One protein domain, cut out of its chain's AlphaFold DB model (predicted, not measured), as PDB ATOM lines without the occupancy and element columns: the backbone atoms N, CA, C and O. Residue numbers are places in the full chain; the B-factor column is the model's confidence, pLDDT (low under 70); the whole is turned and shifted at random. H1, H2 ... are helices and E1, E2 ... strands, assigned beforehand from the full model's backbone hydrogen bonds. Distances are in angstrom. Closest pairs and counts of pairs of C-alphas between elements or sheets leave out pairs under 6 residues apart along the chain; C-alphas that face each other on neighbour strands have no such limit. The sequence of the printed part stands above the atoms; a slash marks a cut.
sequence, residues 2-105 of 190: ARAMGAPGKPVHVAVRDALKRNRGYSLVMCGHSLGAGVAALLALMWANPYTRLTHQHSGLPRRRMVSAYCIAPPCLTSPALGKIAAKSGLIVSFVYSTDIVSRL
ATOM      1  N   ALA A   2      -2.208  29.168  38.824       89.69
ATOM      2  CA  ALA A   2      -2.576  29.971  37.641       89.69
ATOM      3  C   ALA A   2      -3.029  29.134  36.424       89.69
ATOM      4  O   ALA A   2      -4.107  29.362  35.887       89.69
ATOM      5  N   ARG A   3      -2.287  28.075  36.060       91.75
ATOM      6  CA  ARG A   3      -2.708  27.127  35.005       91.75
ATOM      7  C   ARG A   3      -4.016  26.390  35.304       91.75
ATOM      8  O   ARG A   3      -4.824  26.211  34.404       91.75
ATOM      9  N   ALA A   4      -4.235  25.971  36.549       91.56
ATOM     10  CA  ALA A   4      -5.445  25.242  36.936       91.56
ATOM     11  C   ALA A   4      -6.708  26.113  36.830       91.56
ATOM     12  O   ALA A   4      -7.785  25.590  36.572       91.56
ATOM     13  N   MET A   5      -6.560  27.431  36.994       92.06
ATOM     14  CA  MET A   5      -7.662  28.394  36.955       92.06
ATOM     15  C   MET A   5      -7.846  29.031  35.573       92.06
ATOM     16  O   MET A   5      -8.979  29.237  35.144       92.06
ATOM     17  N   GLY A   6      -6.746  29.353  34.887       93.50
ATOM     18  CA  GLY A   6      -6.749  30.212  33.702       93.50
ATOM     19  C   GLY A   6      -6.327  29.565  32.389       93.50
ATOM     20  O   GLY A   6      -6.253  30.270  31.384       93.50
ATOM     21  N   ALA A   7      -6.040  28.260  32.356       94.81
ATOM     22  CA  ALA A   7      -5.906  27.560  31.078       94.81
ATOM     23  C   ALA A   7      -7.247  27.558  30.309       94.81
ATOM     24  O   ALA A   7      -8.303  27.649  30.945       94.81
ATOM     25  N   PRO A   8      -7.233  27.436  28.968       94.62
ATOM     26  CA  PRO A   8      -8.458  27.384  28.179       94.62
ATOM     27  C   PRO A   8      -9.458  26.349  28.711       94.62
ATOM     28  O   PRO A   8      -9.094  25.205  28.976       94.62
ATOM     29  N   GLY A   9     -10.710  26.770  28.903       93.75
ATOM     30  CA  GLY A   9     -11.785  25.907  29.408       93.75
ATOM     31  C   GLY A   9     -11.826  25.734  30.932       93.75
ATOM     32  O   GLY A   9     -12.734  25.086  31.443       93.75
ATOM     33  N   LYS A  10     -10.886  26.318  31.684       96.44
ATOM     34  CA  LYS A  10     -10.942  26.330  33.153       96.44
ATOM     35  C   LYS A  10     -11.931  27.384  33.674       96.44
ATOM     36  O   LYS A  10     -12.207  28.348  32.962       96.44
ATOM     37  N   PRO A  11     -12.452  27.248  34.909       94.69
ATOM     38  CA  PRO A  11     -13.575  28.064  35.381       94.69
ATOM     39  C   PRO A  11     -13.350  29.578  35.270       94.69
ATOM     40  O   PRO A  11     -14.201  30.292  34.745       94.69
ATOM     41  N   VAL A  12     -12.176  30.072  35.688       95.94
ATOM     42  CA  VAL A  12     -11.859  31.508  35.611       95.94
ATOM     43  C   VAL A  12     -11.677  31.949  34.162       95.94
ATOM     44  O   VAL A  12     -12.158  33.013  33.780       95.94
ATOM     45  N   HIS A  13     -11.026  31.126  33.335       97.44
ATOM     46  CA  HIS A  13     -10.895  31.398  31.902       97.44
ATOM     47  C   HIS A  13     -12.257  31.549  31.221       97.44
ATOM     48  O   HIS A  13     -12.474  32.537  30.525       97.44
ATOM     49  N   VAL A  14     -13.178  30.611  31.453       97.62
ATOM     50  CA  VAL A  14     -14.526  30.623  30.867       97.62
ATOM     51  C   VAL A  14     -15.292  31.866  31.309       97.62
ATOM     52  O   VAL A  14     -15.805  32.593  30.459       97.62
ATOM     53  N   ALA A  15     -15.286  32.173  32.609       97.56
ATOM     54  CA  ALA A  15     -15.956  33.354  33.144       97.56
ATOM     55  C   ALA A  15     -15.428  34.657  32.517       97.56
ATOM     56  O   ALA A  15     -16.211  35.486  32.048       97.56
ATOM     57  N   VAL A  16     -14.102  34.820  32.443       97.44
ATOM     58  CA  VAL A  16     -13.464  36.005  31.843       97.44
ATOM     59  C   VAL A  16     -13.734  36.077  30.341       97.44
ATOM     60  O   VAL A  16     -14.078  37.140  29.824       97.44
ATOM     61  N   ARG A  17     -13.631  34.952  29.625       97.00
ATOM     62  CA  ARG A  17     -13.931  34.871  28.190       97.00
ATOM     63  C   ARG A  17     -15.356  35.329  27.907       97.00
ATOM     64  O   ARG A  17     -15.565  36.133  26.999       97.00
ATOM     65  N   ASP A  18     -16.322  34.831  28.668       97.62
ATOM     66  CA  ASP A  18     -17.736  35.113  28.439       97.62
ATOM     67  C   ASP A  18     -18.098  36.543  28.869       97.62
ATOM     68  O   ASP A  18     -18.891  37.209  28.202       97.62
ATOM     69  N   ALA A  19     -17.451  37.081  29.908       97.56
ATOM     70  CA  ALA A  19     -17.540  38.500  30.254       97.56
ATOM     71  C   ALA A  19     -16.985  39.412  29.142       97.56
ATOM     72  O   ALA A  19     -17.649  40.373  28.754       97.56
ATOM     73  N   LEU A  20     -15.820  39.089  28.569       97.06
ATOM     74  CA  LEU A  20     -15.203  39.860  27.476       97.06
ATOM     75  C   LEU A  20     -15.953  39.736  26.138       97.06
ATOM     76  O   LEU A  20     -15.829  40.609  25.277       97.06
ATOM     77  N   LYS A  21     -16.697  38.641  25.926       96.56
ATOM     78  CA  LYS A  21     -17.591  38.481  24.766       96.56
ATOM     79  C   LYS A  21     -18.833  39.357  24.897       96.56
ATOM     80  O   LYS A  21     -19.207  40.006  23.923       96.56
ATOM     81  N   ARG A  22     -19.442  39.382  26.088       97.50
ATOM     82  CA  ARG A  22     -20.631  40.198  26.386       97.50
ATOM     83  C   ARG A  22     -20.324  41.696  26.371       97.50
ATOM     84  O   ARG A  22     -21.126  42.469  25.869       97.50
ATOM     85  N   ASN A  23     -19.144  42.092  26.840       96.75
ATOM     86  CA  ASN A  23     -18.739  43.494  26.939       96.75
ATOM     87  C   ASN A  23     -17.719  43.854  25.850       96.75
ATOM     88  O   ASN A  23     -16.501  43.804  26.050       96.75
ATOM     89  N   ARG A  24     -18.205  44.191  24.649       94.50
ATOM     90  CA  ARG A  24     -17.327  44.571  23.530       94.50
ATOM     91  C   ARG A  24     -16.585  45.872  23.844       94.50
ATOM     92  O   ARG A  24     -17.171  46.829  24.322       94.50
ATOM     93  N   GLY A  25     -15.287  45.904  23.545       92.75
ATOM     94  CA  GLY A  25     -14.436  47.085  23.741       92.75
ATOM     95  C   GLY A  25     -13.809  47.187  25.134       92.75
ATOM     96  O   GLY A  25     -12.829  47.905  25.293       92.75
ATOM     97  N   TYR A  26     -14.291  46.414  26.109       96.44
ATOM     98  CA  TYR A  26     -13.771  46.455  27.473       96.44
ATOM     99  C   TYR A  26     -12.356  45.874  27.555       96.44
ATOM    100  O   TYR A  26     -11.985  44.948  26.825       96.44
ATOM    101  N   SER A  27     -11.570  46.434  28.471       96.69
ATOM    102  CA  SER A  27     -10.262  45.917  28.863       96.69
ATOM    103  C   SER A  27     -10.389  44.977  30.064       96.69
ATOM    104  O   SER A  27     -11.423  44.924  30.729       96.69
ATOM    105  N   LEU A  28      -9.337  44.204  30.324       97.25
ATOM    106  CA  LEU A  28      -9.243  43.320  31.478       97.25
ATOM    107  C   LEU A  28      -8.233  43.887  32.473       97.25
ATOM    108  O   LEU A  28      -7.034  43.933  32.198       97.25
ATOM    109  N   VAL A  29      -8.719  44.260  33.651       97.94
ATOM    110  CA  VAL A  29      -7.869  44.642  34.777       97.94
ATOM    111  C   VAL A  29      -7.890  43.527  35.808       97.94
ATOM    112  O   VAL A  29      -8.948  43.044  36.201       97.94
ATOM    113  N   MET A  30      -6.706  43.106  36.231       97.38
ATOM    114  CA  MET A  30      -6.512  42.088  37.252       97.38
ATOM    115  C   MET A  30      -5.827  42.714  38.454       97.38
ATOM    116  O   MET A  30      -4.943  43.555  38.309       97.38
ATOM    117  N   CYS A  31      -6.199  42.279  39.648       97.88
ATOM    118  CA  CYS A  31      -5.527  42.699  40.863       97.88
ATOM    119  C   CYS A  31      -5.356  41.527  41.821       97.88
ATOM    120  O   CYS A  31      -6.003  40.486  41.699       97.88
ATOM    121  N   GLY A  32      -4.445  41.694  42.770       97.50
ATOM    122  CA  GLY A  32      -4.274  40.743  43.851       97.50
ATOM    123  C   GLY A  32      -3.258  41.226  44.869       97.50
ATOM    124  O   GLY A  32      -2.466  42.128  44.595       97.50
ATOM    125  N   HIS A  33      -3.274  40.581  46.031       97.62
ATOM    126  CA  HIS A  33      -2.328  40.794  47.120       97.62
ATOM    127  C   HIS A  33      -1.517  39.515  47.383       97.62
ATOM    128  O   HIS A  33      -2.059  38.411  47.272       97.62
ATOM    129  N   SER A  34      -0.235  39.644  47.734       96.06
ATOM    130  CA  SER A  34       0.640  38.530  48.116       96.06
ATOM    131  C   SER A  34       0.659  37.411  47.053       96.06
ATOM    132  O   SER A  34       0.897  37.665  45.870       96.06
ATOM    133  N   LEU A  35       0.356  36.164  47.425       94.38
ATOM    134  CA  LEU A  35       0.239  35.047  46.484       94.38
ATOM    135  C   LEU A  35      -0.801  35.310  45.380       94.38
ATOM    136  O   LEU A  35      -0.569  34.962  44.222       94.38
ATOM    137  N   GLY A  36      -1.920  35.958  45.714       96.12
ATOM    138  CA  GLY A  36      -2.960  36.328  44.752       96.12
ATOM    139  C   GLY A  36      -2.459  37.329  43.709       96.12
ATOM    140  O   GLY A  36      -2.771  37.189  42.528       96.12
ATOM    141  N   ALA A  37      -1.599  38.269  44.113       97.06
ATOM    142  CA  ALA A  37      -0.905  39.168  43.190       97.06
ATOM    143  C   ALA A  37      -0.037  38.379  42.204       97.06
ATOM    144  O   ALA A  37       0.009  38.688  41.013       97.06
ATOM    145  N   GLY A  38       0.607  37.317  42.697       96.25
ATOM    146  CA  GLY A  38       1.395  36.427  41.862       96.25
ATOM    147  C   GLY A  38       0.571  35.628  40.858       96.25
ATOM    148  O   GLY A  38       0.941  35.511  39.689       96.25
ATOM    149  N   VAL A  39      -0.591  35.130  41.276       96.94
ATOM    150  CA  VAL A  39      -1.531  34.467  40.365       96.94
ATOM    151  C   VAL A  39      -2.040  35.448  39.306       96.94
ATOM    152  O   VAL A  39      -2.034  35.097  38.128       96.94
ATOM    153  N   ALA A  40      -2.407  36.675  39.687       97.69
ATOM    154  CA  ALA A  40      -2.871  37.703  38.756       97.69
ATOM    155  C   ALA A  40      -1.816  38.048  37.689       97.69
ATOM    156  O   ALA A  40      -2.122  38.048  36.498       97.69
ATOM    157  N   ALA A  41      -0.562  38.255  38.101       97.44
ATOM    158  CA  ALA A  41       0.558  38.499  37.191       97.44
ATOM    159  C   ALA A  41       0.774  37.344  36.197       97.44
ATOM    160  O   ALA A  41       0.941  37.572  34.998       97.44
ATOM    161  N   LEU A  42       0.746  36.094  36.673       97.19
ATOM    162  CA  LEU A  42       0.915  34.925  35.806       97.19
ATOM    163  C   LEU A  42      -0.247  34.761  34.824       97.19
ATOM    164  O   LEU A  42      -0.011  34.421  33.669       97.19
ATOM    165  N   LEU A  43      -1.483  35.024  35.250       97.56
ATOM    166  CA  LEU A  43      -2.641  35.006  34.356       97.56
ATOM    167  C   LEU A  43      -2.527  36.084  33.272       97.56
ATOM    168  O   LEU A  43      -2.740  35.782  32.100       97.56
ATOM    169  N   ALA A  44      -2.102  37.300  33.627       97.75
ATOM    170  CA  ALA A  44      -1.859  38.363  32.654       97.75
ATOM    171  C   ALA A  44      -0.804  37.961  31.609       97.75
ATOM    172  O   ALA A  44      -1.024  38.151  30.416       97.75
ATOM    173  N   LEU A  45       0.298  37.332  32.035       97.19
ATOM    174  CA  LEU A  45       1.339  36.817  31.131       97.19
ATOM    175  C   LEU A  45       0.878  35.627  30.283       97.19
ATOM    176  O   LEU A  45       1.361  35.448  29.170       97.19
ATOM    177  N   MET A  46      -0.026  34.795  30.801       96.94
ATOM    178  CA  MET A  46      -0.602  33.669  30.058       96.94
ATOM    179  C   MET A  46      -1.622  34.112  29.007       96.94
ATOM    180  O   MET A  46      -1.856  33.386  28.042       96.94
ATOM    181  N   TRP A  47      -2.291  35.242  29.230       97.81
ATOM    182  CA  TRP A  47      -3.398  35.691  28.394       97.81
ATOM    183  C   TRP A  47      -3.016  36.790  27.408       97.81
ATOM    184  O   TRP A  47      -3.633  36.878  26.342       97.81
ATOM    185  N   ALA A  48      -2.017  37.611  27.732       97.81
ATOM    186  CA  ALA A  48      -1.603  38.750  26.927       97.81
ATOM    187  C   ALA A  48      -0.142  38.675  26.490       97.81
ATOM    188  O   ALA A  48       0.726  38.128  27.164       97.81
ATOM    189  N   ASN A  49       0.135  39.284  25.340       97.31
ATOM    190  CA  ASN A  49       1.498  39.477  24.879       97.31
ATOM    191  C   ASN A  49       2.201  40.518  25.784       97.31
ATOM    192  O   ASN A  49       1.692  41.634  25.926       97.31
ATOM    193  N   PRO A  50       3.376  40.203  26.363       96.88
ATOM    194  CA  PRO A  50       4.058  41.071  27.322       96.88
ATOM    195  C   PRO A  50       4.606  42.368  26.721       96.88
ATOM    196  O   PRO A  50       4.924  43.278  27.477       96.88
ATOM    197  N   TYR A  51       4.689  42.486  25.395       97.00
ATOM    198  CA  TYR A  51       5.117  43.704  24.707       97.00
ATOM    199  C   TYR A  51       3.949  44.642  24.397       97.00
ATOM    200  O   TYR A  51       4.082  45.853  24.535       97.00
ATOM    201  N   THR A  52       2.802  44.094  23.984       96.88
ATOM    202  CA  THR A  52       1.657  44.895  23.512       96.88
ATOM    203  C   THR A  52       0.541  45.033  24.539       96.88
ATOM    204  O   THR A  52      -0.336  45.874  24.370       96.88
ATOM    205  N   ARG A  53       0.545  44.198  25.586       97.06
ATOM    206  CA  ARG A  53      -0.544  44.041  26.567       97.06
ATOM    207  C   ARG A  53      -1.870  43.571  25.988       97.06
ATOM    208  O   ARG A  53      -2.899  43.657  26.653       97.06
ATOM    209  N   LEU A  54      -1.869  43.087  24.754       98.00
ATOM    210  CA  LEU A  54      -3.079  42.627  24.094       98.00
ATOM    211  C   LEU A  54      -3.238  41.122  24.250       98.00
ATOM    212  O   LEU A  54      -2.271  40.369  24.098       98.00
ATOM    213  N   THR A  55      -4.472  40.680  24.484       97.38
ATOM    214  CA  THR A  55      -4.814  39.258  24.457       97.38
ATOM    215  C   THR A  55      -4.447  38.629  23.113       97.38
ATOM    216  O   THR A  55      -4.794  39.145  22.040       97.38
ATOM    217  N   HIS A  56      -3.741  37.499  23.165       95.00
ATOM    218  CA  HIS A  56      -3.315  36.757  21.975       95.00
ATOM    219  C   HIS A  56      -4.263  35.590  21.669       95.00
ATOM    220  O   HIS A  56      -4.956  35.089  22.551       95.00
ATOM    221  N   GLN A  57      -4.271  35.106  20.424       93.50
ATOM    222  CA  GLN A  57      -5.207  34.066  19.969       93.50
ATOM    223  C   GLN A  57      -5.113  32.767  20.787       93.50
ATOM    224  O   GLN A  57      -6.137  32.226  21.193       93.50
ATOM    225  N   HIS A  58      -3.896  32.315  21.112       93.12
ATOM    226  CA  HIS A  58      -3.685  31.096  21.907       93.12
ATOM    227  C   HIS A  58      -4.230  31.165  23.344       93.12
ATOM    228  O   HIS A  58      -4.347  30.133  23.995       93.12
ATOM    229  N   SER A  59      -4.582  32.353  23.852       94.19
ATOM    230  CA  SER A  59      -5.175  32.487  25.186       94.19
ATOM    231  C   SER A  59      -6.609  31.956  25.238       94.19
ATOM    232  O   SER A  59      -7.133  31.720  26.320       94.19
ATOM    233  N   GLY A  60      -7.283  31.806  24.089       94.44
ATOM    234  CA  GLY A  60      -8.709  31.475  24.020       94.44
ATOM    235  C   GLY A  60      -9.643  32.603  24.489       94.44
ATOM    236  O   GLY A  60     -10.853  32.389  24.575       94.44
ATOM    237  N   LEU A  61      -9.105  33.788  24.802       96.38
ATOM    238  CA  LEU A  61      -9.875  35.001  25.083       96.38
ATOM    239  C   LEU A  61     -10.145  35.789  23.788       96.38
ATOM    240  O   LEU A  61      -9.406  35.634  22.809       96.38
ATOM    241  N   PRO A  62     -11.169  36.668  23.756       96.19
ATOM    242  CA  PRO A  62     -11.362  37.597  22.644       96.19
ATOM    243  C   PRO A  62     -10.071  38.360  22.338       96.19
ATOM    244  O   PRO A  62      -9.397  38.815  23.260       96.19
ATOM    245  N   ARG A  63      -9.713  38.477  21.056       93.94
ATOM    246  CA  ARG A  63      -8.437  39.068  20.623       93.94
ATOM    247  C   ARG A  63      -8.390  40.570  20.885       93.94
ATOM    248  O   ARG A  63      -9.421  41.240  20.871       93.94
ATOM    249  N   ARG A  64      -7.165  41.095  21.009       94.44
ATOM    250  CA  ARG A  64      -6.887  42.541  21.073       94.44
ATOM    251  C   ARG A  64      -7.616  43.247  22.223       94.44
ATOM    252  O   ARG A  64      -7.989  44.409  22.100       94.44
ATOM    253  N   ARG A  65      -7.811  42.553  23.344       96.62
ATOM    254  CA  ARG A  65      -8.258  43.165  24.599       96.62
ATOM    255  C   ARG A  65      -7.034  43.593  25.385       96.62
ATOM    256  O   ARG A  65      -6.105  42.807  25.538       96.62
ATOM    257  N   MET A  66      -7.027  44.842  25.834       97.94
ATOM    258  CA  MET A  66      -5.952  45.361  26.671       97.94
ATOM    259  C   MET A  66      -6.016  44.702  28.049       97.94
ATOM    260  O   MET A  66      -7.102  44.566  28.609       97.94
ATOM    261  N   VAL A  67      -4.865  44.287  28.571       98.31
ATOM    262  CA  VAL A  67      -4.725  43.629  29.871       98.31
ATOM    263  C   VAL A  67      -3.784  44.436  30.756       98.31
ATOM    264  O   VAL A  67      -2.754  44.934  30.302       98.31
ATOM    265  N   SER A  68      -4.121  44.575  32.033       98.19
ATOM    266  CA  SER A  68      -3.235  45.168  33.037       98.19
ATOM    267  C   SER A  68      -3.408  44.462  34.375       98.19
ATOM    268  O   SER A  68      -4.528  44.135  34.762       98.19
ATOM    269  N   ALA A  69      -2.305  44.217  35.077       98.44
ATOM    270  CA  ALA A  69      -2.290  43.588  36.388       98.44
ATOM    271  C   ALA A  69      -1.666  44.519  37.432       98.44
ATOM    272  O   ALA A  69      -0.520  44.943  37.282       98.44
ATOM    273  N   TYR A  70      -2.409  44.791  38.501       98.38
ATOM    274  CA  TYR A  70      -1.967  45.563  39.657       98.38
ATOM    275  C   TYR A  70      -1.714  44.619  40.829       98.38
ATOM    276  O   TYR A  70      -2.630  44.059  41.435       98.38
ATOM    277  N   CYS A  71      -0.441  44.407  41.119       98.31
ATOM    278  CA  CYS A  71       0.030  43.370  42.015       98.31
ATOM    279  C   CYS A  71       0.559  44.000  43.301       98.31
ATOM    280  O   CYS A  71       1.569  44.691  43.271       98.31
ATOM    281  N   ILE A  72      -0.086  43.748  44.437       98.31
ATOM    282  CA  ILE A  72       0.335  44.279  45.740       98.31
ATOM    283  C   ILE A  72       1.113  43.195  46.485       98.31
ATOM    284  O   ILE A  72       0.621  42.078  46.622       98.31
ATOM    285  N   ALA A  73       2.319  43.505  46.957       97.44
ATOM    286  CA  ALA A  73       3.205  42.554  47.630       97.44
ATOM    287  C   ALA A  73       3.455  41.236  46.847       97.44
ATOM    288  O   ALA A  73       3.445  40.160  47.451       97.44
ATOM    289  N   PRO A  74       3.631  41.231  45.504       96.94
ATOM    290  CA  PRO A  74       3.800  39.978  44.771       96.94
ATOM    291  C   PRO A  74       5.148  39.323  45.098       96.94
ATOM    292  O   PRO A  74       6.125  40.051  45.284       96.94
ATOM    293  N   PRO A  75       5.249  37.979  45.104       95.69
ATOM    294  CA  PRO A  75       6.539  37.291  45.139       95.69
ATOM    295  C   PRO A  75       7.297  37.434  43.809       95.69
ATOM    296  O   PRO A  75       6.746  37.886  42.805       95.69
ATOM    297  N   CYS A  76       8.563  37.011  43.761       93.44
ATOM    298  CA  CYS A  76       9.345  36.984  42.522       93.44
ATOM    299  C   CYS A  76       8.922  35.798  41.632       93.44
ATOM    300  O   CYS A  76       9.259  34.647  41.915       93.44
ATOM    301  N   LEU A  77       8.191  36.075  40.546       90.19
ATOM    302  CA  LEU A  77       7.563  35.047  39.693       90.19
ATOM    303  C   LEU A  77       8.309  34.768  38.389       90.19
ATOM    304  O   LEU A  77       8.261  33.655  37.870       90.19
ATOM    305  N   THR A  78       8.922  35.800  37.812       92.50
ATOM    306  CA  THR A  78       9.486  35.772  36.459       92.50
ATOM    307  C   THR A  78      10.984  36.012  36.488       92.50
ATOM    308  O   THR A  78      11.522  36.556  37.451       92.50
ATOM    309  N   SER A  79      11.661  35.683  35.388       93.94
ATOM    310  CA  SER A  79      13.041  36.123  35.189       93.94
ATOM    311  C   SER A  79      13.130  37.660  35.148       93.94
ATOM    312  O   SER A  79      12.158  38.322  34.759       93.94
ATOM    313  N   PRO A  80      14.293  38.252  35.489       93.75
ATOM    314  CA  PRO A  80      14.495  39.699  35.408       93.75
ATOM    315  C   PRO A  80      14.224  40.273  34.010       93.75
ATOM    316  O   PRO A  80      13.651  41.353  33.882       93.75
ATOM    317  N   ALA A  81      14.581  39.529  32.956       96.38
ATOM    318  CA  ALA A  81      14.348  39.934  31.571       96.38
ATOM    319  C   ALA A  81      12.849  40.062  31.254       96.38
ATOM    320  O   ALA A  81      12.409  41.101  30.760       96.38
ATOM    321  N   LEU A  82      12.048  39.046  31.599       96.31
ATOM    322  CA  LEU A  82      10.601  39.076  31.376       96.31
ATOM    323  C   LEU A  82       9.913  40.126  32.256       96.31
ATOM    324  O   LEU A  82       9.037  40.843  31.778       96.31
ATOM    325  N   GLY A  83      10.352  40.265  33.512       95.69
ATOM    326  CA  GLY A  83       9.853  41.298  34.419       95.69
ATOM    327  C   GLY A  83      10.069  42.707  33.863       95.69
ATOM    328  O   GLY A  83       9.149  43.519  33.871       95.69
ATOM    329  N   LYS A  84      11.247  42.979  33.283       96.75
ATOM    330  CA  LYS A  84      11.547  44.264  32.635       96.75
ATOM    331  C   LYS A  84      10.636  44.536  31.437       96.75
ATOM    332  O   LYS A  84      10.184  45.665  31.272       96.75
ATOM    333  N   ILE A  85      10.352  43.522  30.619       97.94
ATOM    334  CA  ILE A  85       9.445  43.653  29.467       97.94
ATOM    335  C   ILE A  85       8.020  43.964  29.942       97.94
ATOM    336  O   ILE A  85       7.419  44.927  29.470       97.94
ATOM    337  N   ALA A  86       7.507  43.191  30.902       96.94
ATOM    338  CA  ALA A  86       6.154  43.361  31.426       96.94
ATOM    339  C   ALA A  86       5.964  44.704  32.154       96.94
ATOM    340  O   ALA A  86       4.900  45.312  32.045       96.94
ATOM    341  N   ALA A  87       6.996  45.186  32.852       95.69
ATOM    342  CA  ALA A  87       6.994  46.509  33.465       95.69
ATOM    343  C   ALA A  87       7.030  47.621  32.406       95.69
ATOM    344  O   ALA A  87       6.246  48.561  32.483       95.69
ATOM    345  N   LYS A  88       7.889  47.499  31.380       97.38
ATOM    346  CA  LYS A  88       8.019  48.503  30.311       97.38
ATOM    347  C   LYS A  88       6.727  48.675  29.517       97.38
ATOM    348  O   LYS A  88       6.374  49.797  29.177       97.38
ATOM    349  N   SER A  89       6.041  47.580  29.198       96.81
ATOM    350  CA  SER A  89       4.757  47.666  28.504       96.81
ATOM    351  C   SER A  89       3.637  48.164  29.414       96.81
ATOM    352  O   SER A  89       2.628  48.632  28.903       96.81
ATOM    353  N   GLY A  90       3.804  48.077  30.739       96.88
ATOM    354  CA  GLY A  90       2.769  48.339  31.735       96.88
ATOM    355  C   GLY A  90       1.759  47.194  31.858       96.88
ATOM    356  O   GLY A  90       0.602  47.445  32.187       96.88
ATOM    357  N   LEU A  91       2.136  45.961  31.482       98.12
ATOM    358  CA  LEU A  91       1.280  44.777  31.636       98.12
ATOM    359  C   LEU A  91       1.121  44.432  33.116       98.12
ATOM    360  O   LEU A  91       0.042  44.033  33.544       98.12
ATOM    361  N   ILE A  92       2.205  44.574  33.879       98.12
ATOM    362  CA  ILE A  92       2.251  44.293  35.311       98.12
ATOM    363  C   ILE A  92       2.831  45.509  36.017       98.12
ATOM    364  O   ILE A  92       3.944  45.939  35.717       98.12
ATOM    365  N   VAL A  93       2.097  46.008  37.002       97.56
ATOM    366  CA  VAL A  93       2.541  47.035  37.939       97.56
ATOM    367  C   VAL A  93       2.568  46.400  39.319       97.56
ATOM    368  O   VAL A  93       1.561  45.872  39.785       97.56
ATOM    369  N   SER A  94       3.735  46.401  39.956       96.62
ATOM    370  CA  SER A  94       3.925  45.802  41.279       96.62
ATOM    371  C   SER A  94       4.118  46.880  42.339       96.62
ATOM    372  O   SER A  94       4.986  47.736  42.190       96.62
ATOM    373  N   PHE A  95       3.352  46.803  43.423       97.31
ATOM    374  CA  PHE A  95       3.484  47.641  44.608       97.31
ATOM    375  C   PHE A  95       4.187  46.841  45.697       97.31
ATOM    376  O   PHE A  95       3.672  45.819  46.147       97.31
ATOM    377  N   VAL A  96       5.367  47.295  46.115       96.50
ATOM    378  CA  VAL A  96       6.175  46.632  47.142       96.50
ATOM    379  C   VAL A  96       6.472  47.633  48.248       96.50
ATOM    380  O   VAL A  96       7.056  48.684  47.990       96.50
ATOM    381  N   TYR A  97       6.085  47.305  49.479       95.06
ATOM    382  CA  TYR A  97       6.280  48.189  50.624       95.06
ATOM    383  C   TYR A  97       7.540  47.817  51.409       95.06
ATOM    384  O   TYR A  97       7.684  46.682  51.860       95.06
ATOM    385  N   SER A  98       8.443  48.784  51.605       96.12
ATOM    386  CA  SER A  98       9.601  48.677  52.507       96.12
ATOM    387  C   SER A  98      10.330  47.321  52.387       96.12
ATOM    388  O   SER A  98      10.671  46.894  51.279       96.12
ATOM    389  N   THR A  99      10.554  46.623  53.501       93.69
ATOM    390  CA  THR A  99      11.232  45.326  53.614       93.69
ATOM    391  C   THR A  99      10.283  44.124  53.534       93.69
ATOM    392  O   THR A  99      10.561  43.093  54.140       93.69
ATOM    393  N   ASP A 100       9.156  44.241  52.827       95.12
ATOM    394  CA  ASP A 100       8.185  43.152  52.650       95.12
ATOM    395  C   ASP A 100       8.846  41.842  52.187       95.12
ATOM    396  O   ASP A 100       9.331  41.722  51.062       95.12
ATOM    397  N   ILE A 101       8.851  40.836  53.057       93.19
ATOM    398  CA  ILE A 101       9.523  39.568  52.793       93.19
ATOM    399  C   ILE A 101       8.950  38.847  51.569       93.19
ATOM    400  O   ILE A 101       9.711  38.210  50.845       93.19
ATOM    401  N   VAL A 102       7.648  38.986  51.289       94.62
ATOM    402  CA  VAL A 102       6.968  38.241  50.219       94.62
ATOM    403  C   VAL A 102       7.597  38.563  48.874       94.62
ATOM    404  O   VAL A 102       7.960  37.652  48.134       94.62
ATOM    405  N   SER A 103       7.846  39.843  48.600       94.50
ATOM    406  CA  SER A 103       8.481  40.290  47.355       94.50
ATOM    407  C   SER A 103       9.954  39.936  47.207       94.50
ATOM    408  O   SER A 103      10.552  40.245  46.181       94.50
ATOM    409  N   ARG A 104      10.552  39.294  48.212       92.25
ATOM    410  CA  ARG A 104      11.925  38.776  48.170       92.25
ATOM    411  C   ARG A 104      11.945  37.250  48.093       92.25
ATOM    412  O   ARG A 104      13.008  36.661  47.916       92.25
ATOM    413  N   LEU A 105      10.783  36.603  48.189       92.19
ATOM    414  CA  LEU A 105      10.660  35.167  48.014       92.19
ATOM    415  C   LEU A 105      10.638  34.816  46.528       92.19
ATOM    416  O   LEU A 105       9.802  35.287  45.758       92.19
TER     417      LEU A 105
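AT A GLANCE: This is residues 2 to 105 of the 190 residues of the protein "Lipase_3 domain-containing protein" of Fomitopsis pinicola (strain FP-58527) (UniProt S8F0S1). A small wall of three parallel strands, E1, E2 and E3 in that order, has the long helix H3 packed along one face, with the other face bare. H1 packs on H3, H2 lies toward one end, and H4 grazes the sheet by E3. The printed part, 104 residues with helices and strands mixed, runs H1 H2 E1 H3 E2 H4 E3. It is compact, with a radius of gyration of the C-alphas of 13.4 A, but elongated, spanning 42 by 26 by 20 A.

IN THESE COORDINATES: E1 is residues 28 to 33, 17.3 A; E2 is 67 to 72, 16.7 A; E3 is 92 to 95, 10.0 A, ending at C-alpha 95 (3.484, 47.641, 44.608). H3 is residues 35 to 47, 18.5 A; H2 is 11 to 22, 16.7 A; H4 is 80 to 89, 14.4 A; H1 is 2 to 6, 5.7 A, beginning at C-alpha 2 (-2.576, 29.971, 37.641).

HOW THE PARTS SIT: N 70 and O 30 are 2.8 A apart between E1 and E2, and N 93 and O 69 are 2.8 A apart between E2 and E3, both within hydrogen-bond range. H3 is on the sheet, making two layers, a helix on one face of a sheet; its height over the sheet is 7.7 A, and it runs along the strands, at 13 degrees to E2 on the local plane. Its closest C-alphas to E2 are Ala 37 and Cys 71, 4.5 A. E1, H3, E2 and E2, H4, E3 are strand-helix-strand units, parallel neighbour strands with a helix between, with right-handed crossovers. H4 only grazes the sheet, with residues 83 to 89. H1 and H3 touch, closest at the C-alphas of Ala 2 and Val 39, 5.4 A. H2, with residues 11 to 13 alone, and H1 touch only at the corner, closest at the C-alphas of His 13 and Gly 6, 4.7 A. In H1, H2, H3 and H4 every O i to N i+4 pair is within hydrogen-bond range.

THE WHOLE: The C-alphas farthest apart are those of Arg 22 and Thr 99, 42.2 A. The printed part has no cut. The link from H3 to E2, residues 48 to 66, is long. No printed residue is under 70 in pLDDT.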